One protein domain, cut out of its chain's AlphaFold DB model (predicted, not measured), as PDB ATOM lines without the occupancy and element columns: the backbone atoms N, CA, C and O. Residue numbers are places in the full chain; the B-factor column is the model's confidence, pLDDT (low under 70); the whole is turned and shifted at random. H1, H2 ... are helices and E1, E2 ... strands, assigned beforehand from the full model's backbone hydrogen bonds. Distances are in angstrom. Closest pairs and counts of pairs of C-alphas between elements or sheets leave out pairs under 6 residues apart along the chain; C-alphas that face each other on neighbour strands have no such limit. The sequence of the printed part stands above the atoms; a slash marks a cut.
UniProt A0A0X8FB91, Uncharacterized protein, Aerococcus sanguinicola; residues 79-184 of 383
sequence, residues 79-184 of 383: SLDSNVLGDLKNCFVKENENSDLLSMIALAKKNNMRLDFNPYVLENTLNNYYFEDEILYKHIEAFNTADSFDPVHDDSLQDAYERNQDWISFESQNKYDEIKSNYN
ATOM      1  N   SER A  79     185.641 193.449  91.694       96.38
ATOM      2  CA  SER A  79     184.868 192.441  92.407       96.38
ATOM      3  C   SER A  79     183.999 191.655  91.429       96.38
ATOM      4  O   SER A  79     183.347 192.239  90.562       96.38
ATOM      5  N   LEU A  80     184.010 190.330  91.545       95.44
ATOM      6  CA  LEU A  80     183.283 189.441  90.643       95.44
ATOM      7  C   LEU A  80     181.967 188.990  91.280       95.44
ATOM      8  O   LEU A  80     181.959 188.437  92.378       95.44
ATOM      9  N   ASP A  81     180.863 189.209  90.571       91.44
ATOM     10  CA  ASP A  81     179.554 188.627  90.876       91.44
ATOM     11  C   ASP A  81     179.633 187.085  90.900       91.44
ATOM     12  O   ASP A  81     180.345 186.471  90.096       91.44
ATOM     13  N   SER A  82     178.866 186.447  91.787       89.12
ATOM     14  CA  SER A  82     178.722 184.991  91.878       89.12
ATOM     15  C   SER A  82     178.371 184.345  90.534       89.12
ATOM     16  O   SER A  82     178.908 183.289  90.197       89.12
ATOM     17  N   ASN A  83     177.528 184.990  89.719       89.94
ATOM     18  CA  ASN A  83     177.176 184.483  88.389       89.94
ATOM     19  C   ASN A  83     178.356 184.532  87.408       89.94
ATOM     20  O   ASN A  83     178.519 183.639  86.577       89.94
ATOM     21  N   VAL A  84     179.202 185.557  87.520       94.38
ATOM     22  CA  VAL A  84     180.415 185.693  86.704       94.38
ATOM     23  C   VAL A  84     181.443 184.645  87.110       94.38
ATOM     24  O   VAL A  84     182.048 184.019  86.244       94.38
ATOM     25  N   LEU A  85     181.596 184.387  88.410       92.94
ATOM     26  CA  LEU A  85     182.444 183.304  88.910       92.94
ATOM     27  C   LEU A  85     181.936 181.919  88.499       92.94
ATOM     28  O   LEU A  85     182.734 181.046  88.164       92.94
ATOM     29  N   GLY A  86     180.617 181.719  88.469       91.88
ATOM     30  CA  GLY A  86     180.010 180.496  87.949       91.88
ATOM     31  C   GLY A  86     180.337 180.265  86.471       91.88
ATOM     32  O   GLY A  86     180.712 179.152  86.091       91.88
ATOM     33  N   ASP A  87     180.245 181.313  85.647       93.94
ATOM     34  CA  ASP A  87     180.652 181.270  84.240       93.94
ATOM     35  C   ASP A  87     182.158 181.012  84.094       93.94
ATOM     36  O   ASP A  87     182.549 180.158  83.300       93.94
ATOM     37  N   LEU A  88     182.994 181.671  84.902       93.94
ATOM     38  CA  LEU A  88     184.447 181.498  84.891       93.94
ATOM     39  C   LEU A  88     184.852 180.054  85.207       93.94
ATOM     40  O   LEU A  88     185.626 179.446  84.471       93.94
ATOM     41  N   LYS A  89     184.260 179.470  86.256       92.75
ATOM     42  CA  LYS A  89     184.445 178.054  86.592       92.75
ATOM     43  C   LYS A  89     184.021 177.148  85.441       92.75
ATOM     44  O   LYS A  89     184.693 176.161  85.167       92.75
ATOM     45  N   ASN A  90     182.910 177.446  84.768       91.00
ATOM     46  CA  ASN A  90     182.470 176.640  83.631       91.00
ATOM     47  C   ASN A  90     183.455 176.715  82.460       91.00
ATOM     48  O   ASN A  90     183.681 175.685  81.830       91.00
ATOM     49  N   CYS A  91     184.035 177.887  82.186       88.12
ATOM     50  CA  CYS A  91     185.075 178.037  81.170       88.12
ATOM     51  C   CYS A  91     186.310 177.201  81.502       88.12
ATOM     52  O   CYS A  91     186.791 176.481  80.637       88.12
ATOM     53  N   PHE A  92     186.751 177.245  82.760       84.88
ATOM     54  CA  PHE A  92     187.891 176.473  83.245       84.88
ATOM     55  C   PHE A  92     187.636 174.955  83.188       84.88
ATOM     56  O   PHE A  92     188.354 174.228  82.520       84.88
ATOM     57  N   VAL A  93     186.564 174.464  83.819       81.44
ATOM     58  CA  VAL A  93     186.304 173.016  83.966       81.44
ATOM     59  C   VAL A  93     185.929 172.331  82.651       81.44
ATOM     60  O   VAL A  93     186.187 171.144  82.483       81.44
ATOM     61  N   LYS A  94     185.232 173.034  81.752       78.44
ATOM     62  CA  LYS A  94     184.754 172.449  80.489       78.44
ATOM     63  C   LYS A  94     185.673 172.745  79.311       78.44
ATOM     64  O   LYS A  94     185.298 172.373  78.202       78.44
ATOM     65  N   GLU A  95     186.769 173.471  79.537       76.88
ATOM     66  CA  GLU A  95     187.654 173.973  78.479       76.88
ATOM     67  C   GLU A  95     186.856 174.684  77.366       76.88
ATOM     68  O   GLU A  95     187.136 174.573  76.175       76.88
ATOM     69  N   ASN A  96     185.783 175.379  77.761       77.69
ATOM     70  CA  ASN A  96     184.872 176.055  76.844       77.69
ATOM     71  C   ASN A  96     184.936 177.554  77.089       77.69
ATOM     72  O   ASN A  96     184.227 178.107  77.940       77.69
ATOM     73  N   GLU A  97     185.825 178.201  76.353       80.38
ATOM     74  CA  GLU A  97     186.072 179.620  76.495       80.38
ATOM     75  C   GLU A  97     184.857 180.477  76.168       80.38
ATOM     76  O   GLU A  97     184.156 180.310  75.170       80.38
ATOM     77  N   ASN A  98     184.660 181.477  77.017       90.69
ATOM     78  CA  ASN A  98     183.749 182.568  76.758       90.69
ATOM     79  C   ASN A  98     184.580 183.802  76.406       90.69
ATOM     80  O   ASN A  98     185.110 184.473  77.293       90.69
ATOM     81  N   SER A  99     184.694 184.088  75.109       92.44
ATOM     82  CA  SER A  99     185.501 185.198  74.591       92.44
ATOM     83  C   SER A  99     185.063 186.559  75.138       92.44
ATOM     84  O   SER A  99     185.906 187.429  75.371       92.44
ATOM     85  N   ASP A 100     183.766 186.742  75.412       95.94
ATOM     86  CA  ASP A 100     183.249 187.967  76.018       95.94
ATOM     87  C   ASP A 100     183.753 188.120  77.461       95.94
ATOM     88  O   ASP A 100     184.227 189.193  77.837       95.94
ATOM     89  N   LEU A 101     183.697 187.050  78.265       95.69
ATOM     90  CA  LEU A 101     184.212 187.050  79.638       95.69
ATOM     91  C   LEU A 101     185.729 187.250  79.661       95.69
ATOM     92  O   LEU A 101     186.221 188.100  80.406       95.69
ATOM     93  N   LEU A 102     186.465 186.523  78.817       94.69
ATOM     94  CA  LEU A 102     187.917 186.642  78.726       94.69
ATOM     95  C   LEU A 102     188.335 188.059  78.317       94.69
ATOM     96  O   LEU A 102     189.248 188.626  78.911       94.69
ATOM     97  N   SER A 103     187.601 188.693  77.398       95.88
ATOM     98  CA  SER A 103     187.821 190.097  77.032       95.88
ATOM     99  C   SER A 103     187.654 191.048  78.222       95.88
ATOM    100  O   SER A 103     188.400 192.022  78.341       95.88
ATOM    101  N   MET A 104     186.703 190.777  79.123       96.88
ATOM    102  CA  MET A 104     186.514 191.573  80.341       96.88
ATOM    103  C   MET A 104     187.640 191.354  81.357       96.88
ATOM    104  O   MET A 104     188.115 192.328  81.943       96.88
ATOM    105  N   ILE A 105     188.112 190.115  81.533       96.50
ATOM    106  CA  ILE A 105     189.285 189.816  82.372       96.50
ATOM    107  C   ILE A 105     190.536 190.488  81.794       96.50
ATOM    108  O   ILE A 105     191.247 191.191  82.511       96.50
ATOM    109  N   ALA A 106     190.759 190.383  80.484       95.88
ATOM    110  CA  ALA A 106     191.883 191.019  79.812       95.88
ATOM    111  C   ALA A 106     191.841 192.551  79.939       95.88
ATOM    112  O   ALA A 106     192.870 193.189  80.165       95.88
ATOM    113  N   LEU A 107     190.651 193.153  79.839       96.06
ATOM    114  CA  LEU A 107     190.451 194.579  80.094       96.06
ATOM    115  C   LEU A 107     190.831 194.946  81.536       96.06
ATOM    116  O   LEU A 107     191.527 195.942  81.738       96.06
ATOM    117  N   ALA A 108     190.412 194.152  82.524       96.31
ATOM    118  CA  ALA A 108     190.756 194.369  83.927       96.31
ATOM    119  C   ALA A 108     192.278 194.329  84.145       96.31
ATOM    120  O   ALA A 108     192.842 195.243  84.750       96.31
ATOM    121  N   LYS A 109     192.958 193.330  83.568       95.56
ATOM    122  CA  LYS A 109     194.417 193.164  83.658       95.56
ATOM    123  C   LYS A 109     195.177 194.306  82.985       95.56
ATOM    124  O   LYS A 109     196.056 194.892  83.609       95.56
ATOM    125  N   LYS A 110     194.756 194.737  81.789       94.12
ATOM    126  CA  LYS A 110     195.313 195.925  81.102       94.12
ATOM    127  C   LYS A 110     195.172 197.217  81.914       94.12
ATOM    128  O   LYS A 110     195.980 198.127  81.757       94.12
ATOM    129  N   ASN A 111     194.165 197.303  82.785       93.19
ATOM    130  CA  ASN A 111     193.948 198.435  83.690       93.19
ATOM    131  C   ASN A 111     194.561 198.217  85.088       93.19
ATOM    132  O   ASN A 111     194.253 198.974  86.007       93.19
ATOM    133  N   ASN A 112     195.419 197.205  85.268       93.88
ATOM    134  CA  ASN A 112     196.050 196.856  86.544       93.88
ATOM    135  C   ASN A 112     195.039 196.657  87.691       93.88
ATOM    136  O   ASN A 112     195.309 196.998  88.847       93.88
ATOM    137  N   MET A 113     193.854 196.132  87.372       96.00
ATOM    138  CA  MET A 113     192.828 195.831  88.365       96.00
ATOM    139  C   MET A 113     193.138 194.506  89.053       96.00
ATOM    140  O   MET A 113     193.374 193.490  88.398       96.00
ATOM    141  N   ARG A 114     193.094 194.509  90.385       95.12
ATOM    142  CA  ARG A 114     193.116 193.269  91.171       95.12
ATOM    143  C   ARG A 114     191.733 192.637  91.137       95.12
ATOM    144  O   ARG A 114     190.755 193.356  91.335       95.12
ATOM    145  N   LEU A 115     191.643 191.333  90.899       96.69
ATOM    146  CA  LEU A 115     190.360 190.643  90.981       96.69
ATOM    147  C   LEU A 115     189.986 190.405  92.446       96.69
ATOM    148  O   LEU A 115     190.848 190.291  93.318       96.69
ATOM    149  N   ASP A 116     188.687 190.354  92.722       94.50
ATOM    150  CA  ASP A 116     188.170 190.148  94.068       94.50
ATOM    151  C   ASP A 116     187.038 189.117  94.101       94.50
ATOM    152  O   ASP A 116     186.055 189.206  93.364       94.50
ATOM    153  N   PHE A 117     187.216 188.127  94.979       90.75
ATOM    154  CA  PHE A 117     186.371 186.940  95.134       90.75
ATOM    155  C   PHE A 117     185.340 187.088  96.265       90.75
ATOM    156  O   PHE A 117     184.412 186.289  96.385       90.75
ATOM    157  N   ASN A 118     185.481 188.116  97.106       88.12
ATOM    158  CA  ASN A 118     184.680 188.285  98.317       88.12
ATOM    159  C   ASN A 118     183.156 188.329  98.108       88.12
ATOM    160  O   ASN A 118     182.465 187.777  98.967       88.12
ATOM    161  N   PRO A 119     182.588 188.918  97.031       89.12
ATOM    162  CA  PRO A 119     181.139 188.900  96.818       89.12
ATOM    163  C   PRO A 119     180.542 187.488  96.816       89.12
ATOM    164  O   PRO A 119     179.496 187.274  97.429       89.12
ATOM    165  N   TYR A 120     181.241 186.529  96.201       88.25
ATOM    166  CA  TYR A 120     180.827 185.127  96.164       88.25
ATOM    167  C   TYR A 120     180.887 184.478  97.538       88.25
ATOM    168  O   TYR A 120     179.948 183.783  97.929       88.25
ATOM    169  N   VAL A 121     181.961 184.715  98.296       84.44
ATOM    170  CA  VAL A 121     182.078 184.130  99.638       84.44
ATOM    171  C   VAL A 121     181.015 184.705 100.570       84.44
ATOM    172  O   VAL A 121     180.383 183.968 101.321       84.44
ATOM    173  N   LEU A 122     180.764 186.015 100.494       82.44
ATOM    174  CA  LEU A 122     179.725 186.697 101.266       82.44
ATOM    175  C   LEU A 122     178.345 186.076 101.036       82.44
ATOM    176  O   LEU A 122     177.657 185.744 102.001       82.44
ATOM    177  N   GLU A 123     177.970 185.901  99.770       82.69
ATOM    178  CA  GLU A 123     176.676 185.350  99.382       82.69
ATOM    179  C   GLU A 123     176.538 183.876  99.791       82.69
ATOM    180  O   GLU A 123     175.549 183.482 100.417       82.69
ATOM    181  N   ASN A 124     177.544 183.052  99.489       79.19
ATOM    182  CA  ASN A 124     177.458 181.611  99.712       79.19
ATOM    183  C   ASN A 124     177.516 181.235 101.192       79.19
ATOM    184  O   ASN A 124     176.779 180.339 101.597       79.19
ATOM    185  N   THR A 125     178.296 181.936 102.019       68.81
ATOM    186  CA  THR A 125     178.341 181.617 103.451       68.81
ATOM    187  C   THR A 125     176.995 181.834 104.145       68.81
ATOM    188  O   THR A 125     176.668 181.134 105.101       68.81
ATOM    189  N   LEU A 126     176.188 182.791 103.680       64.62
ATOM    190  CA  LEU A 126     174.848 183.005 104.224       64.62
ATOM    191  C   LEU A 126     173.790 182.094 103.610       64.62
ATOM    192  O   LEU A 126     172.909 181.630 104.336       64.62
ATOM    193  N   ASN A 127     173.842 181.882 102.293       64.69
ATOM    194  CA  ASN A 127     172.827 181.100 101.593       64.69
ATOM    195  C   ASN A 127     172.948 179.606 101.917       64.69
ATOM    196  O   ASN A 127     171.933 178.933 102.072       64.69
ATOM    197  N   ASN A 128     174.171 179.101 102.077       52.84
ATOM    198  CA  ASN A 128     174.449 177.694 102.303       52.84
ATOM    199  C   ASN A 128     175.481 177.567 103.424       52.84
ATOM    200  O   ASN A 128     176.673 177.522 103.149       52.84
ATOM    201  N   TYR A 129     175.038 177.417 104.681       54.06
ATOM    202  CA  TYR A 129     175.911 177.122 105.841       54.06
ATOM    203  C   TYR A 129     176.929 175.981 105.592       54.06
ATOM    204  O   TYR A 129     177.846 175.792 106.390       54.06
ATOM    205  N   TYR A 130     176.774 175.224 104.502       57.12
ATOM    206  CA  TYR A 130     177.709 174.240 103.999       57.12
ATOM    207  C   TYR A 130     178.119 174.550 102.546       57.12
ATOM    208  O   TYR A 130     177.297 174.491 101.632       57.12
ATOM    209  N   PHE A 131     179.401 174.843 102.325       66.38
ATOM    210  CA  PHE A 131     179.998 174.773 100.991       66.38
ATOM    211  C   PHE A 131     180.249 173.305 100.647       66.38
ATOM    212  O   PHE A 131     180.862 172.599 101.446       66.38
ATOM    213  N   GLU A 132     179.843 172.848  99.463       81.12
ATOM    214  CA  GLU A 132     180.424 171.622  98.913       81.12
ATOM    215  C   GLU A 132     181.892 171.904  98.571       81.12
ATOM    216  O   GLU A 132     182.181 172.716  97.689       81.12
ATOM    217  N   ASP A 133     182.811 171.268  99.298       85.12
ATOM    218  CA  ASP A 133     184.252 171.563  99.265       85.12
ATOM    219  C   ASP A 133     184.828 171.525  97.848       85.12
ATOM    220  O   ASP A 133     185.531 172.446  97.437       85.12
ATOM    221  N   GLU A 134     184.454 170.509  97.068       88.38
ATOM    222  CA  GLU A 134     184.887 170.360  95.678       88.38
ATOM    223  C   GLU A 134     184.398 171.519  94.796       88.38
ATOM    224  O   GLU A 134     185.134 172.030  93.950       88.38
ATOM    225  N   ILE A 135     183.155 171.970  94.995       88.00
ATOM    226  CA  ILE A 135     182.591 173.083  94.233       88.00
ATOM    227  C   ILE A 135     183.298 174.384  94.604       88.00
ATOM    228  O   ILE A 135     183.640 175.157  93.707       88.00
ATOM    229  N   LEU A 136     183.515 174.641  95.895       88.81
ATOM    230  CA  LEU A 136     184.225 175.832  96.361       88.81
ATOM    231  C   LEU A 136     185.646 175.873  95.793       88.81
ATOM    232  O   LEU A 136     186.032 176.884  95.208       88.81
ATOM    233  N   TYR A 137     186.385 174.769  95.904       92.62
ATOM    234  CA  TYR A 137     187.759 174.684  95.419       92.62
ATOM    235  C   TYR A 137     187.848 174.973  93.914       92.62
ATOM    236  O   TYR A 137     188.649 175.805  93.504       92.62
ATOM    237  N   LYS A 138     186.943 174.414  93.096       93.00
ATOM    238  CA  LYS A 138     186.895 174.703  91.648       93.00
ATOM    239  C   LYS A 138     186.611 176.172  91.320       93.00
ATOM    240  O   LYS A 138     187.109 176.676  90.318       93.00
ATOM    241  N   HIS A 139     185.802 176.874  92.121       93.75
ATOM    242  CA  HIS A 139     185.604 178.318  91.923       93.75
ATOM    243  C   HIS A 139     186.855 179.117  92.300       93.75
ATOM    244  O   HIS A 139     187.175 180.083  91.613       93.75
ATOM    245  N   ILE A 140     187.549 178.722  93.371       95.19
ATOM    246  CA  ILE A 140     188.799 179.356  93.804       95.19
ATOM    247  C   ILE A 140     189.887 179.163  92.745       95.19
ATOM    248  O   ILE A 140     190.548 180.129  92.374       95.19
ATOM    249  N   GLU A 141     190.035 177.947  92.225       95.75
ATOM    250  CA  GLU A 141     191.010 177.621  91.186       95.75
ATOM    251  C   GLU A 141     190.739 178.420  89.910       95.75
ATOM    252  O   GLU A 141     191.612 179.145  89.445       95.75
ATOM    253  N   ALA A 142     189.495 178.418  89.419       95.69
ATOM    254  CA  ALA A 142     189.112 179.223  88.260       95.69
ATOM    255  C   ALA A 142     189.350 180.729  88.479       95.69
ATOM    256  O   ALA A 142     189.799 181.427  87.569       95.69
ATOM    257  N   PHE A 143     189.076 181.237  89.687       96.81
ATOM    258  CA  PHE A 143     189.383 182.616  90.066       96.81
ATOM    259  C   PHE A 143     190.890 182.897  90.016       96.81
ATOM    260  O   PHE A 143     191.292 183.893  89.419       96.81
ATOM    261  N   ASN A 144     191.717 182.040  90.617       96.69
ATOM    262  CA  ASN A 144     193.164 182.228  90.663       96.69
ATOM    263  C   ASN A 144     193.785 182.106  89.262       96.69
ATOM    264  O   ASN A 144     194.649 182.910  88.932       96.69
ATOM    265  N   THR A 145     193.269 181.221  88.401       95.81
ATOM    266  CA  THR A 145     193.629 181.159  86.975       95.81
ATOM    267  C   THR A 145     193.356 182.485  86.261       95.81
ATOM    268  O   THR A 145     194.221 183.017  85.564       95.81
ATOM    269  N   ALA A 146     192.173 183.076  86.462       95.94
ATOM    270  CA  ALA A 146     191.864 184.394  85.904       95.94
ATOM    271  C   ALA A 146     192.713 185.512  86.521       95.94
ATOM    272  O   ALA A 146     192.991 186.515  85.861       95.94
ATOM    273  N   ASP A 147     193.125 185.370  87.782       95.44
ATOM    274  CA  ASP A 147     193.978 186.354  88.436       95.44
ATOM    275  C   ASP A 147     195.440 186.280  87.962       95.44
ATOM    276  O   ASP A 147     196.101 187.318  87.880       95.44
ATOM    277  N   SER A 148     195.921 185.104  87.546       95.00
ATOM    278  CA  SER A 148     197.231 184.930  86.901       95.00
ATOM    279  C   SER A 148     197.250 185.230  85.399       95.00
ATOM    280  O   SER A 148     198.335 185.273  84.811       95.00
ATOM    281  N   PHE A 149     196.080 185.429  84.778       95.50
ATOM    282  CA  PHE A 149     195.956 185.707  83.346       95.50
ATOM    283  C   PHE A 149     196.744 186.963  82.945       95.50
ATOM    284  O   PHE A 149     196.524 188.053  83.487       95.50
ATOM    285  N   ASP A 150     197.626 186.807  81.962       95.50
ATOM    286  CA  ASP A 150     198.420 187.864  81.352       95.50
ATOM    287  C   ASP A 150     198.057 187.994  79.862       95.50
ATOM    288  O   ASP A 150     198.476 187.167  79.054       95.50
ATOM    289  N   PRO A 151     197.353 189.069  79.458       94.12
ATOM    290  CA  PRO A 151     196.951 189.282  78.067       94.12
ATOM    291  C   PRO A 151     198.106 189.417  77.059       94.12
ATOM    292  O   PRO A 151     197.837 189.583  75.870       94.12
ATOM    293  N   VAL A 152     199.363 189.492  77.513       94.88
ATOM    294  CA  VAL A 152     200.559 189.510  76.655       94.88
ATOM    295  C   VAL A 152     201.037 188.095  76.325       94.88
ATOM    296  O   VAL A 152     201.640 187.889  75.271       94.88
ATOM    297  N   HIS A 153     200.806 187.144  77.228       94.38
ATOM    298  CA  HIS A 153     201.370 185.797  77.164       94.38
ATOM    299  C   HIS A 153     200.324 184.698  76.994       94.38
ATOM    300  O   HIS A 153     200.687 183.614  76.547       94.38
ATOM    301  N   ASP A 154     199.067 184.985  77.318       93.56
ATOM    302  CA  ASP A 154     197.988 184.013  77.332       93.56
ATOM    303  C   ASP A 154     196.907 184.414  76.321       93.56
ATOM    304  O   ASP A 154     196.360 185.522  76.384       93.56
ATOM    305  N   ASP A 155     196.562 183.494  75.421       91.06
ATOM    306  CA  ASP A 155     195.413 183.635  74.524       91.06
ATOM    307  C   ASP A 155     194.134 183.090  75.185       91.06
ATOM    308  O   ASP A 155     193.027 183.505  74.837       91.06
ATOM    309  N   SER A 156     194.292 182.217  76.184       91.38
ATOM    310  CA  SER A 156     193.230 181.519  76.904       91.38
ATOM    311  C   SER A 156     193.440 181.476  78.423       91.38
ATOM    312  O   SER A 156     194.526 181.721  78.948       91.38
ATOM    313  N   LEU A 157     192.393 181.097  79.169       91.94
ATOM    314  CA  LEU A 157     192.550 180.750  80.590       91.94
ATOM    315  C   LEU A 157     193.375 179.470  80.785       91.94
ATOM    316  O   LEU A 157     193.991 179.312  81.837       91.94
ATOM    317  N   GLN A 158     193.384 178.574  79.796       91.94
ATOM    318  CA  GLN A 158     194.167 177.344  79.856       91.94
ATOM    319  C   GLN A 158     195.668 177.649  79.785       91.94
ATOM    320  O   GLN A 158     196.420 177.127  80.603       91.94
ATOM    321  N   ASP A 159     196.088 178.575  78.917       93.25
ATOM    322  CA  ASP A 159     197.484 179.031  78.842       93.25
ATOM    323  C   ASP A 159     197.944 179.606  80.188       93.25
ATOM    324  O   ASP A 159     199.010 179.258  80.702       93.25
ATOM    325  N   ALA A 160     197.101 180.439  80.811       93.88
ATOM    326  CA  ALA A 160     197.378 181.010  82.127       93.88
ATOM    327  C   ALA A 160     197.527 179.928  83.206       93.88
ATOM    328  O   ALA A 160     198.412 180.039  84.066       93.88
ATOM    329  N   TYR A 161     196.673 178.900  83.155       94.31
ATOM    330  CA  TYR A 161     196.709 177.770  84.075       94.31
ATOM    331  C   TYR A 161     197.991 176.955  83.916       94.31
ATOM    332  O   TYR A 161     198.710 176.755  84.891       94.31
ATOM    333  N   GLU A 162     198.327 176.554  82.692       94.38
ATOM    334  CA  GLU A 162     199.533 175.773  82.396       94.38
ATOM    335  C   GLU A 162     200.810 176.536  82.758       94.38
ATOM    336  O   GLU A 162     201.738 175.972  83.338       94.38
ATOM    337  N   ARG A 163     200.839 177.848  82.499       95.62
ATOM    338  CA  ARG A 163     201.981 178.710  82.821       95.62
ATOM    339  C   ARG A 163     202.198 178.893  84.326       95.62
ATOM    340  O   ARG A 163     203.337 179.099  84.740       95.62
ATOM    341  N   ASN A 164     201.139 178.846  85.142       95.56
ATOM    342  CA  ASN A 164     201.197 179.163  86.578       95.56
ATOM    343  C   ASN A 164     200.656 178.043  87.479       95.56
ATOM    344  O   ASN A 164     200.266 178.320  88.614       95.56
ATOM    345  N   GLN A 165     200.635 176.793  87.015       95.69
ATOM    346  CA  GLN A 165     199.934 175.688  87.679       95.69
ATOM    347  C   GLN A 165     200.308 175.522  89.163       95.69
ATOM    348  O   GLN A 165     199.426 175.402  90.017       95.69
ATOM    349  N   ASP A 166     201.605 175.560  89.482       96.19
ATOM    350  CA  ASP A 166     202.098 175.418  90.858       96.19
ATOM    351  C   ASP A 166     201.615 176.567  91.755       96.19
ATOM    352  O   ASP A 166     201.158 176.344  92.878       96.19
ATOM    353  N   TRP A 167     201.671 177.801  91.244       96.44
ATOM    354  CA  TRP A 167     201.204 178.988  91.962       96.44
ATOM    355  C   TRP A 167     199.689 178.952  92.165       96.44
ATOM    356  O   TRP A 167     199.221 179.178  93.279       96.44
ATOM    357  N   ILE A 168     198.925 178.604  91.126       96.94
ATOM    358  CA  ILE A 168     197.464 178.493  91.193       96.94
ATOM    359  C   ILE A 168     197.069 177.439  92.221       96.94
ATOM    360  O   ILE A 168     196.197 177.700  93.046       96.94
ATOM    361  N   SER A 169     197.724 176.279  92.219       96.38
ATOM    362  CA  SER A 169     197.453 175.206  93.180       96.38
ATOM    363  C   SER A 169     197.725 175.665  94.615       96.38
ATOM    364  O   SER A 169     196.871 175.513  95.489       96.38
ATOM    365  N   PHE A 170     198.881 176.293  94.851       97.12
ATOM    366  CA  PHE A 170     199.269 176.803  96.166       97.12
ATOM    367  C   PHE A 170     198.318 177.897  96.677       97.12
ATOM    368  O   PHE A 170     197.796 177.797  97.788       97.12
ATOM    369  N   GLU A 171     198.035 178.917  95.865       96.44
ATOM    370  CA  GLU A 171     197.133 180.009  96.244       96.44
ATOM    371  C   GLU A 171     195.684 179.545  96.396       96.44
ATOM    372  O   GLU A 171     194.933 180.095  97.207       96.44
ATOM    373  N   SER A 172     195.269 178.520  95.646       96.31
ATOM    374  CA  SER A 172     193.929 177.949  95.780       96.31
ATOM    375  C   SER A 172     193.769 177.218  97.101       96.31
ATOM    376  O   SER A 172     192.780 177.448  97.798       96.31
ATOM    377  N   GLN A 173     194.768 176.426  97.495       96.06
ATOM    378  CA  GLN A 173     194.790 175.777  98.800       96.06
ATOM    379  C   GLN A 173     194.807 176.809  99.937       96.06
ATOM    380  O   GLN A 173     193.968 176.737 100.832       96.06
ATOM    381  N   ASN A 174     195.677 177.823  99.865       94.12
ATOM    382  CA  ASN A 174     195.746 178.878 100.882       94.12
ATOM    383  C   ASN A 174     194.410 179.605 101.053       94.12
ATOM    384  O   ASN A 174     193.945 179.800 102.174       94.12
ATOM    385  N   LYS A 175     193.775 179.997  99.943       91.81
ATOM    386  CA  LYS A 175     192.489 180.698  99.978       91.81
ATOM    387  C   LYS A 175     191.360 179.798 100.468       91.81
ATOM    388  O   LYS A 175     190.488 180.261 101.198       91.81
ATOM    389  N   TYR A 176     191.371 178.522 100.091       91.81
ATOM    390  CA  TYR A 176     190.426 177.538 100.603       91.81
ATOM    391  C   TYR A 176     190.548 177.398 102.125       91.81
ATOM    392  O   TYR A 176     189.547 177.515 102.835       91.81
ATOM    393  N   ASP A 177     191.771 177.242 102.632       90.06
ATOM    394  CA  ASP A 177     192.042 177.141 104.064       90.06
ATOM    395  C   ASP A 177     191.687 178.435 104.799       90.06
ATOM    396  O   ASP A 177     191.103 178.379 105.880       90.06
ATOM    397  N   GLU A 178     191.951 179.608 104.216       86.56
ATOM    398  CA  GLU A 178     191.520 180.901 104.757       86.56
ATOM    399  C   GLU A 178     189.992 180.969 104.867       86.56
ATOM    400  O   GLU A 178     189.460 181.290 105.930       86.56
ATOM    401  N   ILE A 179     189.269 180.606 103.805       84.19
ATOM    402  CA  ILE A 179     187.802 180.594 103.805       84.19
ATOM    403  C   ILE A 179     187.263 179.573 104.815       84.19
ATOM    404  O   ILE A 179     186.243 179.829 105.440       84.19
ATOM    405  N   LYS A 180     187.925 178.434 105.029       82.12
ATOM    406  CA  LYS A 180     187.479 177.429 106.009       82.12
ATOM    407  C   LYS A 180     187.829 177.785 107.456       82.12
ATOM    408  O   LYS A 180     187.040 177.489 108.352       82.12
ATOM    409  N   SER A 181     188.981 178.409 107.694       77.94
ATOM    410  CA  SER A 181     189.507 178.701 109.038       77.94
ATOM    411  C   SER A 181     189.087 180.067 109.586       77.94
ATOM    412  O   SER A 181     188.786 180.185 110.773       77.94
ATOM    413  N   ASN A 182     189.037 181.097 108.736       61.81
ATOM    414  CA  ASN A 182     188.876 182.495 109.143       61.81
ATOM    415  C   ASN A 182     187.469 183.054 108.928       61.81
ATOM    416  O   ASN A 182     187.243 184.234 109.211       61.81
ATOM    417  N   TYR A 183     186.496 182.249 108.488       62.53
ATOM    418  CA  TYR A 183     185.116 182.717 108.327       62.53
ATOM    419  C   TYR A 183     184.365 182.812 109.658       62.53
ATOM    420  O   TYR A 183     183.315 182.217 109.894       62.53
ATOM    421  N   ASN A 184     184.915 183.622 110.553       52.34
ATOM    422  CA  ASN A 184     184.197 184.160 111.681       52.34
ATOM    423  C   ASN A 184     183.295 185.284 111.149       52.34
ATOM    424  O   ASN A 184     183.771 186.337 110.719       52.34
TER     425      ASN A 184
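This is residues 79 to 184 of the 383 residues of an uncharacterized protein of Aerococcus sanguinicola (UniProt A0A0X8FB91). The long helix H4 runs through the middle, crossed on one side by H1 and on the other by H6. H1 shares its side with H3 near one end of the domain and with H2 and the short strand E1 toward the other, while H5 packs on the last residues of H4. The 106 printed residues hold six named helices and one strand, in the order H1, H2, E1, H3, H4, H5, H6; the class is mostly helix. The whole is compact, with a radius of gyration of the C-alphas of 13.3 A and spans of 39 by 27 by 26 A.

H1, residues 82 to 93, touches H4, residues 133 to 148, about perpendicular at 86 degrees; the closest C-alphas, of Lys 89 and Ala 142, are 5.1 A apart. H2, residues 99 to 110, is close to H1 but not clearly touching, with C-alphas 88 and 101 the closest at 7.6 A. E1, residues 113 to 116, pairs with no named strand. H3, residues 118 to 127, touches residues 82 to 85 of H1, closest at C-alphas 120 and 82, 4.8 A. H5, residues 157 to 163, touches residues 145 to 148 of H4, closest at C-alphas 161 and 145, 5.4 A. H6, residues 165 to 181, touches H4 at a steep tilt of 50 degrees, opposite ways, closest at C-alphas 172 and 141, 5.5 A. H1 and H6 are apart. Each O i to N i+4 pair is within hydrogen-bond range in H1, H2, H4, H5 and H6; in H3, 5 of 6 are.

H1 begins at C-alpha 82 (178.722, 184.991, 91.878) and is 16.2 A long. H2 measures 15.9 A, E1 9.3 A, H3 14.2 A, H4 22.4 A and H5 9.9 A. H6, 24.0 A, ends at C-alpha 181 (189.507, 178.701, 109.038).

The C-alphas farthest apart, of Tyr 129 and Val 152, are 40.2 A apart. The printed part has no cut and no long link. Residues 125 to 131 and 182 to 184 have pLDDT under 70.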